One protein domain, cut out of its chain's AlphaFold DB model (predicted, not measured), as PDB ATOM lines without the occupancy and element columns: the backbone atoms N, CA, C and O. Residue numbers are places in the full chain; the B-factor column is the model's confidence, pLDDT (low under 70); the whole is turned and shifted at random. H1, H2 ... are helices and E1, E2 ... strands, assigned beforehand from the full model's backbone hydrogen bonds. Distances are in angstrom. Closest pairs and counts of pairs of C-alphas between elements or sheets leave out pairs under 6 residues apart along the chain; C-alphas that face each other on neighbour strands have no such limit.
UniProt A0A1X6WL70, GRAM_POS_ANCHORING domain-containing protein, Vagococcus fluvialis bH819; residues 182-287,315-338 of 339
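This is residues 182 to 287 and 315 to 338 of the 339 residues of the protein "GRAM_POS_ANCHORING domain-containing protein" of Vagococcus fluvialis bH819 (UniProt A0A1X6WL70). A closed barrel of eight antiparallel strands, E2 to E9, makes the body, with helix H2 outside it, slanting over E3 at one end. The short strand E1 is paired onto the outside of the ring at E5, H1 packs on E5, and residues 315 to 320 stick out. The printed part has 130 residues, with nine named strands and two named helices in the order E1, E2, E3, E4, E5, E6, H1, E7, E8, E9, H2, and the class is mixed, helices and strands. The whole is compact, with a radius of gyration of the C-alphas of 14.7 A and spans of 39 by 38 by 26 A.

Round the barrel run E2, residues 198 to 203, 16.3 A; E3, 206 to 212, 19.4 A; E4, 216 to 219; E5, 223 to 233, 25.7 A; E6, 236 to 241, 16.3 A; E7, 261 to 266, 16.2 A; E8, 271 to 274; and E9, 277 to 281, 12.9 A. E1, residues 184 to 187, begins at C-alpha 184 (208.651, 173.543, 230.312). H1 holds residues 243 to 250, 10.5 A. H2, residues 326 to 336, 16.2 A, ends at C-alpha 336 (189.863, 199.828, 208.309).

E2 to E6 form one meander, each strand the antiparallel neighbour of the one before, and E7 to E9 another. In the hairpin E2 and E3, N 199 and O 210 are 2.7 A apart; in the hairpin E3 and E4, N 211 and O 218 are 2.8 A apart. E5 bends by 77 degrees at residue 228, pairing with E4 over residues 223 to 226, N 225 to O 217 at 2.8 A, and with E6 over 227 to 233, N 231 to O 238 at 2.9 A. E6 and E7 are antiparallel neighbours, N 237 to O 263 at 2.8 A. E9 and E2 close the ring, N 280 to O 200 at 2.9 A. E1 is antiparallel to E5, N 232 to O 184 at 2.8 A. H1 is on the barrel, its Tyr 246 and Tyr 225 of E5 being the closest C-alphas, 6.6 A. H2 is on the barrel, outside it, at a height over the sheet of 8.5 A; it lies over E3 and runs slantwise to the strands, at 52 degrees to E3 on the local plane, and the closest C-alphas of E3 and H2 are those of Ile 208 and Ser 331, 7.3 A apart, while those of E4 and H2 are Val 219 and Ala 327, 7.1 A apart. H1 and H2 are apart. In H1 every O i to N i+4 pair is within hydrogen-bond range; in H2, 5 of 7 are.

The C-alphas of Gly 254 and Lys 287, the two farthest apart, are 43.4 A apart. Residues 288 to 314 are not printed, and C-alphas 287 and 315 are 36.7 A apart across this cut. Of the links that are printed whole, no link is long. The mean pLDDT of the printed part is 76.9, and it is under 70 at residues 252 to 259, 285 to 287 and 315 to 338.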
ATOM      1  N   TYR A 182     211.828 178.856 230.572       77.19
ATOM      2  CA  TYR A 182     210.553 178.176 230.735       77.19
ATOM      3  C   TYR A 182     210.683 177.025 231.731       77.19
ATOM      4  O   TYR A 182     211.634 176.251 231.679       77.19
ATOM      5  N   ASP A 183     209.665 176.840 232.569       85.56
ATOM      6  CA  ASP A 183     209.537 175.636 233.397       85.56
ATOM      7  C   ASP A 183     209.385 174.390 232.513       85.56
ATOM      8  O   ASP A 183     209.786 173.282 232.871       85.56
ATOM      9  N   LYS A 184     208.778 174.574 231.334       88.81
ATOM     10  CA  LYS A 184     208.651 173.543 230.312       88.81
ATOM     11  C   LYS A 184     208.710 174.153 228.922       88.81
ATOM     12  O   LYS A 184     207.907 175.017 228.582       88.81
ATOM     13  N   TYR A 185     209.594 173.622 228.090       88.50
ATOM     14  CA  TYR A 185     209.679 173.950 226.675       88.50
ATOM     15  C   TYR A 185     209.357 172.713 225.835       88.50
ATOM     16  O   TYR A 185     209.871 171.623 226.090       88.50
ATOM     17  N   VAL A 186     208.461 172.857 224.862       90.06
ATOM     18  CA  VAL A 186     207.986 171.747 224.033       90.06
ATOM     19  C   VAL A 186     208.123 172.109 222.568       90.06
ATOM     20  O   VAL A 186     207.504 173.057 222.093       90.06
ATOM     21  N   LYS A 187     208.893 171.308 221.833       89.31
ATOM     22  CA  LYS A 187     209.141 171.485 220.402       89.31
ATOM     23  C   LYS A 187     208.513 170.353 219.602       89.31
ATOM     24  O   LYS A 187     208.568 169.198 220.018       89.31
ATOM     25  N   ASN A 188     207.971 170.672 218.428       84.50
ATOM     26  CA  ASN A 188     207.425 169.701 217.475       84.50
ATOM     27  C   ASN A 188     206.295 168.803 218.008       84.50
ATOM     28  O   ASN A 188     206.059 167.732 217.447       84.50
ATOM     29  N   GLN A 189     205.582 169.237 219.045       90.88
ATOM     30  CA  GLN A 189     204.401 168.546 219.559       90.88
ATOM     31  C   GLN A 189     203.179 169.453 219.496       90.88
ATOM     32  O   GLN A 189     203.302 170.675 219.390       90.88
ATOM     33  N   ASP A 190     202.011 168.827 219.583       95.81
ATOM     34  CA  ASP A 190     200.745 169.535 219.611       95.81
ATOM     35  C   ASP A 190     200.606 170.366 220.894       95.81
ATOM     36  O   ASP A 190     201.053 169.980 221.983       95.81
ATOM     37  N   LEU A 191     199.957 171.520 220.759       95.56
ATOM     38  CA  LEU A 191     199.529 172.346 221.874       95.56
ATOM     39  C   LEU A 191     198.566 171.558 222.773       95.56
ATOM     40  O   LEU A 191     197.811 170.718 222.278       95.56
ATOM     41  N   PRO A 192     198.539 171.823 224.089       95.31
ATOM     42  CA  PRO A 192     197.593 171.174 224.985       95.31
ATOM     43  C   PRO A 192     196.150 171.312 224.492       95.31
ATOM     44  O   PRO A 192     195.714 172.408 224.144       95.31
ATOM     45  N   GLY A 193     195.391 170.214 224.499       94.62
ATOM     46  CA  GLY A 193     194.030 170.180 223.947       94.62
ATOM     47  C   GLY A 193     193.074 171.203 224.568       94.62
ATOM     48  O   GLY A 193     192.194 171.706 223.881       94.62
ATOM     49  N   PHE A 194     193.277 171.583 225.833       94.06
ATOM     50  CA  PHE A 194     192.465 172.625 226.462       94.06
ATOM     51  C   PHE A 194     192.704 174.014 225.851       94.06
ATOM     52  O   PHE A 194     191.799 174.834 225.880       94.06
ATOM     53  N   LEU A 195     193.861 174.303 225.254       95.69
ATOM     54  CA  LEU A 195     194.070 175.568 224.539       95.69
ATOM     55  C   LEU A 195     193.433 175.559 223.147       95.69
ATOM     56  O   LEU A 195     193.148 176.627 222.613       95.69
ATOM     57  N   GLN A 196     193.197 174.378 222.568       96.94
ATOM     58  CA  GLN A 196     192.743 174.225 221.189       96.94
ATOM     59  C   GLN A 196     191.245 174.522 221.044       96.94
ATOM     60  O   GLN A 196     190.404 173.633 221.166       96.94
ATOM     61  N   ASP A 197     190.898 175.784 220.811       97.06
ATOM     62  CA  ASP A 197     189.529 176.226 220.548       97.06
ATOM     63  C   ASP A 197     189.542 177.629 219.923       97.06
ATOM     64  O   ASP A 197     190.590 178.229 219.662       97.06
ATOM     65  N   LYS A 198     188.347 178.160 219.697       97.50
ATOM     66  CA  LYS A 198     188.089 179.548 219.378       97.50
ATOM     67  C   LYS A 198     187.954 180.376 220.656       97.50
ATOM     68  O   LYS A 198     187.140 180.084 221.533       97.50
ATOM     69  N   TRP A 199     188.695 181.466 220.698       97.00
ATOM     70  CA  TRP A 199     188.838 182.406 221.797       97.00
ATOM     71  C   TRP A 199     188.478 183.800 221.300       97.00
ATOM     72  O   TRP A 199     188.949 184.226 220.248       97.00
ATOM     73  N   ILE A 200     187.614 184.507 222.023       96.25
ATOM     74  CA  ILE A 200     187.063 185.789 221.584       96.25
ATOM     75  C   ILE A 200     187.297 186.835 222.667       96.25
ATOM     76  O   ILE A 200     186.878 186.644 223.806       96.25
ATOM     77  N   ALA A 201     187.898 187.957 222.288       94.00
ATOM     78  CA  ALA A 201     188.007 189.158 223.106       94.00
ATOM     79  C   ALA A 201     187.310 190.335 222.413       94.00
ATOM     80  O   ALA A 201     187.161 190.358 221.188       94.00
ATOM     81  N   THR A 202     186.904 191.332 223.199       91.06
ATOM     82  CA  THR A 202     186.513 192.649 222.683       91.06
ATOM     83  C   THR A 202     187.428 193.695 223.297       91.06
ATOM     84  O   THR A 202     187.441 193.854 224.513       91.06
ATOM     85  N   VAL A 203     188.184 194.401 222.463       83.06
ATOM     86  CA  VAL A 203     189.126 195.448 222.879       83.06
ATOM     87  C   VAL A 203     188.718 196.730 222.174       83.06
ATOM     88  O   VAL A 203     188.592 196.741 220.953       83.06
ATOM     89  N   GLU A 204     188.427 197.785 222.936       88.00
ATOM     90  CA  GLU A 204     187.989 199.085 222.394       88.00
ATOM     91  C   GLU A 204     186.799 198.979 221.412       88.00
ATOM     92  O   GLU A 204     186.715 199.675 220.400       88.00
ATOM     93  N   GLY A 205     185.866 198.063 221.690       86.81
ATOM     94  CA  GLY A 205     184.698 197.807 220.838       86.81
ATOM     95  C   GLY A 205     184.990 196.997 219.568       86.81
ATOM     96  O   GLY A 205     184.074 196.751 218.783       86.81
ATOM     97  N   GLN A 206     186.231 196.549 219.361       86.44
ATOM     98  CA  GLN A 206     186.602 195.657 218.266       86.44
ATOM     99  C   GLN A 206     186.689 194.211 218.743       86.44
ATOM    100  O   GLN A 206     187.348 193.900 219.734       86.44
ATOM    101  N   LYS A 207     186.034 193.315 218.004       92.50
ATOM    102  CA  LYS A 207     186.102 191.876 218.246       92.50
ATOM    103  C   LYS A 207     187.409 191.318 217.683       92.50
ATOM    104  O   LYS A 207     187.706 191.520 216.508       92.50
ATOM    105  N   ILE A 208     188.137 190.576 218.508       91.06
ATOM    106  CA  ILE A 208     189.324 189.812 218.121       91.06
ATOM    107  C   ILE A 208     189.026 188.338 218.378       91.06
ATOM    108  O   ILE A 208     188.551 187.966 219.449       91.06
ATOM    109  N   GLU A 209     189.297 187.502 217.387       95.25
ATOM    110  CA  GLU A 209     189.105 186.061 217.430       95.25
ATOM    111  C   GLU A 209     190.443 185.353 217.216       95.25
ATOM    112  O   GLU A 209     191.133 185.596 216.227       95.25
ATOM    113  N   TRP A 210     190.796 184.464 218.135       97.00
ATOM    114  CA  TRP A 210     191.912 183.535 218.011       97.00
ATOM    115  C   TRP A 210     191.352 182.126 217.883       97.00
ATOM    116  O   TRP A 210     190.598 181.684 218.740       97.00
ATOM    117  N   THR A 211     191.714 181.403 216.832       97.50
ATOM    118  CA  THR A 211     191.446 179.967 216.729       97.50
ATOM    119  C   THR A 211     192.767 179.237 216.894       97.50
ATOM    120  O   THR A 211     193.623 179.290 216.014       97.50
ATOM    121  N   ILE A 212     192.947 178.593 218.043       97.50
ATOM    122  CA  ILE A 212     194.143 177.815 218.361       97.50
ATOM    123  C   ILE A 212     193.879 176.369 217.944       97.50
ATOM    124  O   ILE A 212     192.940 175.738 218.425       97.50
ATOM    125  N   GLY A 213     194.695 175.845 217.035       97.06
ATOM    126  CA  GLY A 213     194.705 174.434 216.660       97.06
ATOM    127  C   GLY A 213     195.848 173.673 217.330       97.06
ATOM    128  O   GLY A 213     196.592 174.212 218.145       97.06
ATOM    129  N   ALA A 214     196.035 172.411 216.944       96.88
ATOM    130  CA  ALA A 214     197.114 171.575 217.471       96.88
ATOM    131  C   ALA A 214     198.509 172.178 217.238       96.88
ATOM    132  O   ALA A 214     199.354 172.141 218.123       96.88
ATOM    133  N   ARG A 215     198.753 172.769 216.062       95.25
ATOM    134  CA  ARG A 215     200.053 173.360 215.687       95.25
ATOM    135  C   ARG A 215     199.915 174.653 214.894       95.25
ATOM    136  O   ARG A 215     200.753 174.976 214.055       95.25
ATOM    137  N   ASN A 216     198.821 175.369 215.101       96.50
ATOM    138  CA  ASN A 216     198.598 176.648 214.452       96.50
ATOM    139  C   ASN A 216     197.831 177.595 215.370       96.50
ATOM    140  O   ASN A 216     197.121 177.167 216.279       96.50
ATOM    141  N   LEU A 217     197.984 178.882 215.102       96.38
ATOM    142  CA  LEU A 217     197.106 179.926 215.589       96.38
ATOM    143  C   LEU A 217     196.600 180.697 214.376       96.38
ATOM    144  O   LEU A 217     197.395 181.248 213.620       96.38
ATOM    145  N   ASN A 218     195.286 180.776 214.234       95.44
ATOM    146  CA  ASN A 218     194.640 181.662 213.283       95.44
ATOM    147  C   ASN A 218     194.081 182.889 214.015       95.44
ATOM    148  O   ASN A 218     193.350 182.749 214.997       95.44
ATOM    149  N   VAL A 219     194.397 184.087 213.530       92.75
ATOM    150  CA  VAL A 219     193.871 185.347 214.062       92.75
ATOM    151  C   VAL A 219     192.871 185.932 213.069       92.75
ATOM    152  O   VAL A 219     193.209 186.243 211.923       92.75
ATOM    153  N   ASN A 220     191.629 186.100 213.528       90.94
ATOM    154  CA  ASN A 220     190.503 186.698 212.807       90.94
ATOM    155  C   ASN A 220     190.162 186.057 211.449       90.94
ATOM    156  O   ASN A 220     189.527 186.696 210.612       90.94
ATOM    157  N   GLY A 221     190.571 184.814 211.198       87.88
ATOM    158  CA  GLY A 221     190.396 184.160 209.899       87.88
ATOM    159  C   GLY A 221     191.363 184.653 208.821       87.88
ATOM    160  O   GLY A 221     191.190 184.282 207.663       87.88
ATOM    161  N   VAL A 222     192.348 185.494 209.163       85.50
ATOM    162  CA  VAL A 222     193.208 186.175 208.179       85.50
ATOM    163  C   VAL A 222     194.674 185.773 208.295       85.50
ATOM    164  O   VAL A 222     195.315 185.510 207.279       85.50
ATOM    165  N   LEU A 223     195.213 185.753 209.515       86.31
ATOM    166  CA  LEU A 223     196.628 185.473 209.752       86.31
ATOM    167  C   LEU A 223     196.776 184.081 210.348       86.31
ATOM    168  O   LEU A 223     196.266 183.833 211.436       86.31
ATOM    169  N   ASP A 224     197.490 183.205 209.647       91.31
ATOM    170  CA  ASP A 224     197.847 181.873 210.122       91.31
ATOM    171  C   ASP A 224     199.312 181.840 210.548       91.31
ATOM    172  O   ASP A 224     200.221 182.084 209.753       91.31
ATOM    173  N   TYR A 225     199.533 181.472 211.803       91.12
ATOM    174  CA  TYR A 225     200.844 181.213 212.373       91.12
ATOM    175  C   TYR A 225     200.995 179.710 212.565       91.12
ATOM    176  O   TYR A 225     200.249 179.099 213.332       91.12
ATOM    177  N   LYS A 226     201.963 179.093 211.888       93.81
ATOM    178  CA  LYS A 226     202.364 177.714 212.175       93.81
ATOM    179  C   LYS A 226     203.188 177.704 213.461       93.81
ATOM    180  O   LYS A 226     204.162 178.434 213.554       93.81
ATOM    181  N   ILE A 227     202.804 176.894 214.444       94.88
ATOM    182  CA  ILE A 227     203.482 176.812 215.744       94.88
ATOM    183  C   ILE A 227     204.521 175.683 215.713       94.88
ATOM    184  O   ILE A 227     204.189 174.511 215.487       94.88
ATOM    185  N   ASP A 228     205.779 176.043 215.958       89.75
ATOM    186  CA  ASP A 228     206.914 175.113 215.989       89.75
ATOM    187  C   ASP A 228     207.212 174.614 217.403       89.75
ATOM    188  O   ASP A 228     207.610 173.458 217.597       89.75
ATOM    189  N   ALA A 229     207.002 175.481 218.390       90.44
ATOM    190  CA  ALA A 229     207.211 175.176 219.793       90.44
ATOM    191  C   ALA A 229     206.322 176.039 220.692       90.44
ATOM    192  O   ALA A 229     205.760 177.051 220.269       90.44
ATOM    193  N   TYR A 230     206.227 175.653 221.957       93.56
ATOM    194  CA  TYR A 230     205.666 176.500 222.995       93.56
ATOM    195  C   TYR A 230     206.443 176.361 224.301       93.56
ATOM    196  O   TYR A 230     206.952 175.289 224.636       93.56
ATOM    197  N   GLY A 231     206.525 177.466 225.031       90.88
ATOM    198  CA  GLY A 231     207.082 177.530 226.375       90.88
ATOM    199  C   GLY A 231     205.991 177.756 227.416       90.88
ATOM    200  O   GLY A 231     204.982 178.399 227.128       90.88
ATOM    201  N   ILE A 232     206.198 177.219 228.617       91.88
ATOM    202  CA  ILE A 232     205.332 177.393 229.786       91.88
ATOM    203  C   ILE A 232     206.182 177.918 230.939       91.88
ATOM    204  O   ILE A 232     207.220 177.335 231.250       91.88
ATOM    205  N   LYS A 233     205.725 178.991 231.587       87.00
ATOM    206  CA  LYS A 233     206.307 179.525 232.822       87.00
ATOM    207  C   LYS A 233     205.186 179.896 233.791       87.00
ATOM    208  O   LYS A 233     204.480 180.880 233.582       87.00
ATOM    209  N   GLY A 234     204.980 179.094 234.830       90.12
ATOM    210  CA  GLY A 234     203.784 179.185 235.668       90.12
ATOM    211  C   GLY A 234     202.502 179.051 234.834       90.12
ATOM    212  O   GLY A 234     202.276 178.026 234.196       90.12
ATOM    213  N   THR A 235     201.663 180.091 234.834       88.69
ATOM    214  CA  THR A 235     200.420 180.171 234.038       88.69
ATOM    215  C   THR A 235     200.607 180.797 232.656       88.69
ATOM    216  O   THR A 235     199.661 180.820 231.865       88.69
ATOM    217  N   GLN A 236     201.801 181.316 232.367       90.56
ATOM    218  CA  GLN A 236     202.113 181.991 231.116       90.56
ATOM    219  C   GLN A 236     202.508 180.981 230.041       90.56
ATOM    220  O   GLN A 236     203.362 180.117 230.259       90.56
ATOM    221  N   TYR A 237     201.925 181.143 228.861       92.69
ATOM    222  CA  TYR A 237     202.245 180.414 227.645       92.69
ATOM    223  C   TYR A 237     202.875 181.355 226.627       92.69
ATOM    224  O   TYR A 237     202.392 182.466 226.412       92.69
ATOM    225  N   SER A 238     203.912 180.868 225.952       90.38
ATOM    226  CA  SER A 238     204.546 181.537 224.816       90.38
ATOM    227  C   SER A 238     204.493 180.622 223.604       90.38
ATOM    228  O   SER A 238     205.095 179.549 223.625       90.38
ATOM    229  N   LEU A 239     203.804 181.029 222.539       91.69
ATOM    230  CA  LEU A 239     203.772 180.297 221.274       91.69
ATOM    231  C   LEU A 239     204.880 180.803 220.354       91.69
ATOM    232  O   LEU A 239     204.884 181.971 219.954       91.69
ATOM    233  N   LEU A 240     205.797 179.911 219.999       86.94
ATOM    234  CA  LEU A 240     206.825 180.167 219.006       86.94
ATOM    235  C   LEU A 240     206.329 179.687 217.650       86.94
ATOM    236  O   LEU A 240     205.928 178.528 217.495       86.94
ATOM    237  N   TRP A 241     206.395 180.562 216.662       87.88
ATOM    238  CA  TRP A 241     205.870 180.292 215.336       87.88
ATOM    239  C   TRP A 241     206.961 180.294 214.269       87.88
ATOM    240  O   TRP A 241     208.007 180.925 214.418       87.88
ATOM    241  N   ASP A 242     206.696 179.549 213.200       85.75
ATOM    242  CA  ASP A 242     207.575 179.375 212.052       85.75
ATOM    243  C   ASP A 242     207.609 180.676 211.241       85.75
ATOM    244  O   ASP A 242     206.717 180.995 210.446       85.75
ATOM    245  N   VAL A 243     208.645 181.463 211.506       79.19
ATOM    246  CA  VAL A 243     208.880 182.758 210.871       79.19
ATOM    247  C   VAL A 243     209.064 182.608 209.362       79.19
ATOM    248  O   VAL A 243     208.573 183.437 208.594       79.19
ATOM    249  N   ASP A 244     209.743 181.544 208.932       77.50
ATOM    250  CA  ASP A 244     210.035 181.309 207.523       77.50
ATOM    251  C   ASP A 244     208.755 180.909 206.772       77.50
ATOM    252  O   ASP A 244     208.488 181.442 205.695       77.50
ATOM    253  N   ASP A 245     207.906 180.048 207.350       84.56
ATOM    254  CA  ASP A 245     206.573 179.729 206.806       84.56
ATOM    255  C   ASP A 245     205.706 180.988 206.663       84.56
ATOM    256  O   ASP A 245     205.108 181.206 205.607       84.56
ATOM    257  N   TYR A 246     205.692 181.861 207.674       84.19
ATOM    258  CA  TYR A 246     204.956 183.124 207.605       84.19
ATOM    259  C   TYR A 246     205.469 184.030 206.475       84.19
ATOM    260  O   TYR A 246     204.674 184.504 205.662       84.19
ATOM    261  N   ILE A 247     206.788 184.256 206.388       76.56
ATOM    262  CA  ILE A 247     207.390 185.079 205.324       76.56
ATOM    263  C   ILE A 247     207.078 184.483 203.950       76.56
ATOM    264  O   ILE A 247     206.753 185.220 203.022       76.56
ATOM    265  N   ASN A 248     207.148 183.162 203.802       78.38
ATOM    266  CA  ASN A 248     206.857 182.499 202.534       78.38
ATOM    267  C   ASN A 248     205.393 182.677 202.106       78.38
ATOM    268  O   ASN A 248     205.117 182.807 200.914       78.38
ATOM    269  N   ARG A 249     204.453 182.706 203.058       81.94
ATOM    270  CA  ARG A 249     203.019 182.888 202.776       81.94
ATOM    271  C   ARG A 249     202.634 184.335 202.513       81.94
ATOM    272  O   ARG A 249     201.838 184.599 201.614       81.94
ATOM    273  N   TYR A 250     203.162 185.258 203.308       80.75
ATOM    274  CA  TYR A 250     202.677 186.637 203.359       80.75
ATOM    275  C   TYR A 250     203.694 187.665 202.848       80.75
ATOM    276  O   TYR A 250     203.355 188.834 202.690       80.75
ATOM    277  N   GLY A 251     204.924 187.247 202.548       73.56
ATOM    278  CA  GLY A 251     206.057 188.133 202.296       73.56
ATOM    279  C   GLY A 251     206.693 188.637 203.594       73.56
ATOM    280  O   GLY A 251     206.137 188.475 204.678       73.56
ATOM    281  N   LYS A 252     207.872 189.266 203.489       64.44
ATOM    282  CA  LYS A 252     208.561 189.915 204.617       64.44
ATOM    283  C   LYS A 252     208.115 191.384 204.721       64.44
ATOM    284  O   LYS A 252     208.453 192.167 203.831       64.44
ATOM    285  N   PRO A 253     207.382 191.791 205.775       63.16
ATOM    286  CA  PRO A 253     207.119 193.202 206.050       63.16
ATOM    287  C   PRO A 253     208.418 193.991 206.266       63.16
ATOM    288  O   PRO A 253     209.421 193.436 206.710       63.16
ATOM    289  N   GLY A 254     208.396 195.299 205.993       47.44
ATOM    290  CA  GLY A 254     209.565 196.166 206.192       47.44
ATOM    291  C   GLY A 254     210.059 196.198 207.645       47.44
ATOM    292  O   GLY A 254     211.259 196.077 207.868       47.44
ATOM    293  N   ASN A 255     209.133 196.280 208.611       53.38
ATOM    294  CA  ASN A 255     209.401 196.204 210.053       53.38
ATOM    295  C   ASN A 255     208.913 194.858 210.618       53.38
ATOM    296  O   ASN A 255     207.924 194.785 211.349       53.38
ATOM    297  N   PHE A 256     209.521 193.766 210.158       48.81
ATOM    298  CA  PHE A 256     209.147 192.421 210.580       48.81
ATOM    299  C   PHE A 256     210.067 191.923 211.688       48.81
ATOM    300  O   PHE A 256     211.126 191.364 211.408       48.81
ATOM    301  N   ASN A 257     209.630 192.122 212.931       54.19
ATOM    302  CA  ASN A 257     210.231 191.534 214.122       54.19
ATOM    303  C   ASN A 257     209.263 190.466 214.690       54.19
ATOM    304  O   ASN A 257     208.259 190.815 215.322       54.19
ATOM    305  N   PRO A 258     209.504 189.172 214.426       61.09
ATOM    306  CA  PRO A 258     208.648 188.098 214.897       61.09
ATOM    307  C   PRO A 258     208.829 187.859 216.403       61.09
ATOM    308  O   PRO A 258     209.830 187.308 216.846       61.09
ATOM    309  N   GLN A 259     207.819 188.213 217.195       64.88
ATOM    310  CA  GLN A 259     207.798 187.937 218.635       64.88
ATOM    311  C   GLN A 259     206.944 186.700 218.951       64.88
ATOM    312  O   GLN A 259     205.923 186.485 218.283       64.88
ATOM    313  N   PRO A 260     207.297 185.902 219.979       77.50
ATOM    314  CA  PRO A 260     206.414 184.863 220.488       77.50
ATOM    315  C   PRO A 260     205.058 185.444 220.891       77.50
ATOM    316  O   PRO A 260     204.964 186.564 221.398       77.50
ATOM    317  N   ILE A 261     204.000 184.666 220.701       84.25
ATOM    318  CA  ILE A 261     202.651 185.076 221.093       84.25
ATOM    319  C   ILE A 261     202.448 184.643 222.537       84.25
ATOM    320  O   ILE A 261     202.394 183.448 222.821       84.25
ATOM    321  N   MET A 262     202.383 185.618 223.440       87.94
ATOM    322  CA  MET A 262     202.326 185.380 224.881       87.94
ATOM    323  C   MET A 262     200.919 185.606 225.432       87.94
ATOM    324  O   MET A 262     200.244 186.571 225.061       87.94
ATOM    325  N   PHE A 263     200.489 184.730 226.334       91.44
ATOM    326  CA  PHE A 263     199.254 184.890 227.096       91.44
ATOM    327  C   PHE A 263     199.297 184.105 228.406       91.44
ATOM    328  O   PHE A 263     199.937 183.060 228.495       91.44
ATOM    329  N   ASP A 264     198.561 184.571 229.407       92.44
ATOM    330  CA  ASP A 264     198.283 183.811 230.621       92.44
ATOM    331  C   ASP A 264     196.997 183.006 230.445       92.44
ATOM    332  O   ASP A 264     195.981 183.537 229.992       92.44
ATOM    333  N   TYR A 265     197.019 181.727 230.818       95.38
ATOM    334  CA  TYR A 265     195.808 180.913 230.893       95.38
ATOM    335  C   TYR A 265     195.300 180.862 232.333       95.38
ATOM    336  O   TYR A 265     195.984 180.371 233.233       95.38
ATOM    337  N   ASN A 266     194.078 181.344 232.546       94.31
ATOM    338  CA  ASN A 266     193.387 181.227 233.823       94.31
ATOM    339  C   ASN A 266     192.403 180.056 233.760       94.31
ATOM    340  O   ASN A 266     191.336 180.155 233.158       94.31
ATOM    341  N   GLU A 267     192.761 178.955 234.415       92.56
ATOM    342  CA  GLU A 267     191.953 177.735 234.444       92.56
ATOM    343  C   GLU A 267     190.606 177.916 235.164       92.56
ATOM    344  O   GLU A 267     189.628 177.270 234.794       92.56
ATOM    345  N   LYS A 268     190.527 178.803 236.168       92.38
ATOM    346  CA  LYS A 268     189.297 178.999 236.959       92.38
ATOM    347  C   LYS A 268     188.185 179.620 236.125       92.38
ATOM    348  O   LYS A 268     187.039 179.186 236.213       92.38
ATOM    349  N   ASP A 269     188.553 180.610 235.320       91.62
ATOM    350  CA  ASP A 269     187.617 181.384 234.505       91.62
ATOM    351  C   ASP A 269     187.577 180.897 233.048       91.62
ATOM    352  O   ASP A 269     186.709 181.305 232.280       91.62
ATOM    353  N   ASP A 270     188.484 179.984 232.680       94.88
ATOM    354  CA  ASP A 270     188.691 179.488 231.320       94.88
ATOM    355  C   ASP A 270     188.860 180.635 230.316       94.88
ATOM    356  O   ASP A 270     188.113 180.774 229.342       94.88
ATOM    357  N   THR A 271     189.850 181.484 230.600       96.00
ATOM    358  CA  THR A 271     190.183 182.670 229.805       96.00
ATOM    359  C   THR A 271     191.662 182.716 229.451       96.00
ATOM    360  O   THR A 271     192.506 182.289 230.243       96.00
ATOM    361  N   LEU A 272     191.976 183.320 228.304       96.38
ATOM    362  CA  LEU A 272     193.339 183.731 227.955       96.38
ATOM    363  C   LEU A 272     193.482 185.235 228.162       96.38
ATOM    364  O   LEU A 272     192.609 185.992 227.743       96.38
ATOM    365  N   VAL A 273     194.579 185.676 228.762       91.19
ATOM    366  CA  VAL A 273     194.890 187.100 228.936       91.19
ATOM    367  C   VAL A 273     196.149 187.424 228.148       91.19
ATOM    368  O   VAL A 273     197.194 186.832 228.393       91.19
ATOM    369  N   SER A 274     196.061 188.343 227.189       88.12
ATOM    370  CA  SER A 274     197.201 188.794 226.382       88.12
ATOM    371  C   SER A 274     197.195 190.318 226.301       88.12
ATOM    372  O   SER A 274     196.310 190.910 225.679       88.12
ATOM    373  N   GLY A 275     198.155 190.964 226.969       83.56
ATOM    374  CA  GLY A 275     198.112 192.412 227.193       83.56
ATOM    375  C   GLY A 275     196.813 192.816 227.902       83.56
ATOM    376  O   GLY A 275     196.445 192.212 228.906       83.56
ATOM    377  N   ASP A 276     196.095 193.787 227.338       82.94
ATOM    378  CA  ASP A 276     194.805 194.262 227.864       82.94
ATOM    379  C   ASP A 276     193.599 193.419 227.397       82.94
ATOM    380  O   ASP A 276     192.455 193.686 227.771       82.94
ATOM    381  N   ALA A 277     193.823 192.410 226.549       87.31
ATOM    382  CA  ALA A 277     192.761 191.583 225.994       87.31
ATOM    383  C   ALA A 277     192.491 190.357 226.871       87.31
ATOM    384  O   ALA A 277     193.383 189.542 227.112       87.31
ATOM    385  N   VAL A 278     191.229 190.184 227.273       93.75
ATOM    386  CA  VAL A 278     190.739 188.963 227.926       93.75
ATOM    387  C   VAL A 278     189.875 188.195 226.935       93.75
ATOM    388  O   VAL A 278     188.812 188.659 226.521       93.75
ATOM    389  N   PHE A 279     190.343 187.017 226.544       96.25
ATOM    390  CA  PHE A 279     189.651 186.133 225.627       96.25
ATOM    391  C   PHE A 279     188.840 185.098 226.392       96.25
ATOM    392  O   PHE A 279     189.385 184.321 227.175       96.25
ATOM    393  N   ALA A 280     187.548 185.033 226.093       96.12
ATOM    394  CA  ALA A 280     186.668 183.974 226.555       96.12
ATOM    395  C   ALA A 280     186.502 182.908 225.468       96.12
ATOM    396  O   ALA A 280     186.430 183.212 224.272       96.12
ATOM    397  N   ARG A 281     186.406 181.645 225.881       95.31
ATOM    398  CA  ARG A 281     186.188 180.527 224.964       95.31
ATOM    399  C   ARG A 281     184.814 180.629 224.293       95.31
ATOM    400  O   ARG A 281     183.777 180.681 224.957       95.31
ATOM    401  N   ALA A 282     184.783 180.613 222.963       91.12
ATOM    402  CA  ALA A 282     183.558 180.777 222.182       91.12
ATOM    403  C   ALA A 282     182.544 179.650 222.429       91.12
ATOM    404  O   ALA A 282     181.341 179.902 222.470       91.12
ATOM    405  N   SER A 283     183.021 178.419 222.641       81.25
ATOM    406  CA  SER A 283     182.177 177.247 222.896       81.25
ATOM    407  C   SER A 283     181.383 177.331 224.210       81.25
ATOM    408  O   SER A 283     180.344 176.683 224.332       81.25
ATOM    409  N   LYS A 284     181.802 178.173 225.167       70.25
ATOM    410  CA  LYS A 284     181.093 178.403 226.441       70.25
ATOM    411  C   LYS A 284     180.160 179.617 226.435       70.25
ATOM    412  O   LYS A 284     179.221 179.646 227.224       70.25
ATOM    413  N   ASN A 285     180.352 180.570 225.522       54.06
ATOM    414  CA  ASN A 285     179.538 181.791 225.419       54.06
ATOM    415  C   ASN A 285     178.204 181.608 224.668       54.06
ATOM    416  O   ASN A 285     177.548 182.584 224.315       54.06
ATOM    417  N   VAL A 286     177.741 180.370 224.458       50.19
ATOM    418  CA  VAL A 286     176.393 180.098 223.933       50.19
ATOM    419  C   VAL A 286     175.366 180.143 225.071       50.19
ATOM    420  O   VAL A 286     174.724 179.146 225.398       50.19
ATOM    421  N   LYS A 287     175.210 181.308 225.700       43.75
ATOM    422  CA  LYS A 287     173.993 181.675 226.430       43.75
ATOM    423  C   LYS A 287     173.673 183.138 226.122       43.75
ATOM    424  O   LYS A 287     174.468 184.014 226.427       43.75
ATOM    425  N   ILE A 315     197.991 207.001 212.148       30.11
ATOM    426  CA  ILE A 315     196.776 207.123 212.943       30.11
ATOM    427  C   ILE A 315     197.255 207.288 214.374       30.11
ATOM    428  O   ILE A 315     197.728 206.345 215.001       30.11
ATOM    429  N   THR A 316     197.177 208.520 214.862       26.95
ATOM    430  CA  THR A 316     197.429 208.876 216.253       26.95
ATOM    431  C   THR A 316     196.366 208.200 217.124       26.95
ATOM    432  O   THR A 316     195.299 208.763 217.352       26.95
ATOM    433  N   LEU A 317     196.626 206.973 217.574       28.30
ATOM    434  CA  LEU A 317     195.946 206.380 218.721       28.30
ATOM    435  C   LEU A 317     196.975 206.252 219.841       28.30
ATOM    436  O   LEU A 317     198.005 205.600 219.684       28.30
ATOM    437  N   ALA A 318     196.705 206.934 220.949       26.14
ATOM    438  CA  ALA A 318     197.492 206.851 222.165       26.14
ATOM    439  C   ALA A 318     197.297 205.464 222.795       26.14
ATOM    440  O   ALA A 318     196.369 205.260 223.567       26.14
ATOM    441  N   LEU A 319     198.155 204.509 222.439       29.03
ATOM    442  CA  LEU A 319     198.250 203.201 223.084       29.03
ATOM    443  C   LEU A 319     199.516 203.184 223.942       29.03
ATOM    444  O   LEU A 319     200.631 203.279 223.431       29.03
ATOM    445  N   SER A 320     199.337 203.100 225.258       26.11
ATOM    446  CA  SER A 320     200.405 202.810 226.212       26.11
ATOM    447  C   SER A 320     200.907 201.385 225.981       26.11
ATOM    448  O   SER A 320     200.159 200.423 226.113       26.11
ATOM    449  N   ILE A 321     202.174 201.264 225.594       28.41
ATOM    450  CA  ILE A 321     202.777 200.037 225.070       28.41
ATOM    451  C   ILE A 321     203.193 199.112 226.226       28.41
ATOM    452  O   ILE A 321     204.176 199.373 226.925       28.41
ATOM    453  N   ALA A 322     202.472 198.003 226.386       26.47
ATOM    454  CA  ALA A 322     202.941 196.779 227.031       26.47
ATOM    455  C   ALA A 322     202.952 195.658 225.978       26.47
ATOM    456  O   ALA A 322     202.058 195.577 225.135       26.47
ATOM    457  N   GLY A 323     204.020 194.855 225.962       28.59
ATOM    458  CA  GLY A 323     204.318 193.885 224.906       28.59
ATOM    459  C   GLY A 323     203.181 192.891 224.665       28.59
ATOM    460  O   GLY A 323     202.775 192.172 225.570       28.59
ATOM    461  N   GLY A 324     202.680 192.871 223.429       30.12
ATOM    462  CA  GLY A 324     201.600 191.977 222.991       30.12
ATOM    463  C   GLY A 324     200.891 192.394 221.696       30.12
ATOM    464  O   GLY A 324     199.834 191.858 221.380       30.12
ATOM    465  N   VAL A 325     201.415 193.369 220.938       38.75
ATOM    466  CA  VAL A 325     200.571 194.132 219.998       38.75
ATOM    467  C   VAL A 325     200.661 193.708 218.520       38.75
ATOM    468  O   VAL A 325     199.948 194.255 217.686       38.75
ATOM    469  N   ILE A 326     201.462 192.706 218.134       43.31
ATOM    470  CA  ILE A 326     201.556 192.339 216.700       43.31
ATOM    471  C   ILE A 326     200.243 191.707 216.193       43.31
ATOM    472  O   ILE A 326     199.759 192.073 215.120       43.31
ATOM    473  N   ALA A 327     199.597 190.839 216.983       42.72
ATOM    474  CA  ALA A 327     198.332 190.210 216.586       42.72
ATOM    475  C   ALA A 327     197.142 191.196 216.601       42.72
ATOM    476  O   ALA A 327     196.245 191.117 215.755       42.72
ATOM    477  N   THR A 328     197.133 192.158 217.527       40.41
ATOM    478  CA  THR A 328     196.062 193.157 217.662       40.41
ATOM    479  C   THR A 328     196.209 194.319 216.678       40.41
ATOM    480  O   THR A 328     195.225 194.655 216.021       40.41
ATOM    481  N   ILE A 329     197.413 194.864 216.450       42.06
ATOM    482  CA  ILE A 329     197.637 195.901 215.419       42.06
ATOM    483  C   ILE A 329     197.345 195.358 214.015       42.06
ATOM    484  O   ILE A 329     196.682 196.040 213.230       42.06
ATOM    485  N   GLY A 330     197.763 194.124 213.698       40.44
ATOM    486  CA  GLY A 330     197.440 193.499 212.409       40.44
ATOM    487  C   GLY A 330     195.928 193.427 212.160       40.44
ATOM    488  O   GLY A 330     195.451 193.745 211.069       40.44
ATOM    489  N   SER A 331     195.166 193.107 213.206       38.97
ATOM    490  CA  SER A 331     193.705 192.992 213.173       38.97
ATOM    491  C   SER A 331     192.990 194.340 213.003       38.97
ATOM    492  O   SER A 331     192.068 194.451 212.194       38.97
ATOM    493  N   ILE A 332     193.448 195.380 213.708       41.12
ATOM    494  CA  ILE A 332     192.870 196.734 213.648       41.12
ATOM    495  C   ILE A 332     193.060 197.356 212.250       41.12
ATOM    496  O   ILE A 332     192.149 198.004 211.724       41.12
ATOM    497  N   ILE A 333     194.214 197.141 211.603       41.47
ATOM    498  CA  ILE A 333     194.505 197.732 210.284       41.47
ATOM    499  C   ILE A 333     193.717 197.037 209.156       41.47
ATOM    500  O   ILE A 333     193.267 197.702 208.218       41.47
ATOM    501  N   LEU A 334     193.482 195.724 209.249       42.19
ATOM    502  CA  LEU A 334     192.725 194.957 208.247       42.19
ATOM    503  C   LEU A 334     191.249 195.376 208.144       42.19
ATOM    504  O   LEU A 334     190.697 195.418 207.044       42.19
ATOM    505  N   ILE A 335     190.615 195.745 209.260       41.53
ATOM    506  CA  ILE A 335     189.198 196.145 209.277       41.53
ATOM    507  C   ILE A 335     189.000 197.540 208.665       41.53
ATOM    508  O   ILE A 335     187.999 197.783 207.991       41.53
ATOM    509  N   LYS A 336     189.967 198.454 208.830       36.78
ATOM    510  CA  LYS A 336     189.863 199.828 208.309       36.78
ATOM    511  C   LYS A 336     189.972 199.915 206.778       36.78
ATOM    512  O   LYS A 336     189.498 200.886 206.207       36.78
ATOM    513  N   LYS A 337     190.559 198.909 206.114       36.53
ATOM    514  CA  LYS A 337     190.697 198.847 204.642       36.53
ATOM    515  C   LYS A 337     189.496 198.216 203.915       36.53
ATOM    516  O   LYS A 337     189.430 198.317 202.695       36.53
ATOM    517  N   ASN A 338     188.589 197.553 204.639       35.09
ATOM    518  CA  ASN A 338     187.434 196.828 204.082       35.09
ATOM    519  C   ASN A 338     186.071 197.507 204.360       35.09
ATOM    520  O   ASN A 338     185.026 196.898 204.126       35.09
TER     521      ASN A 338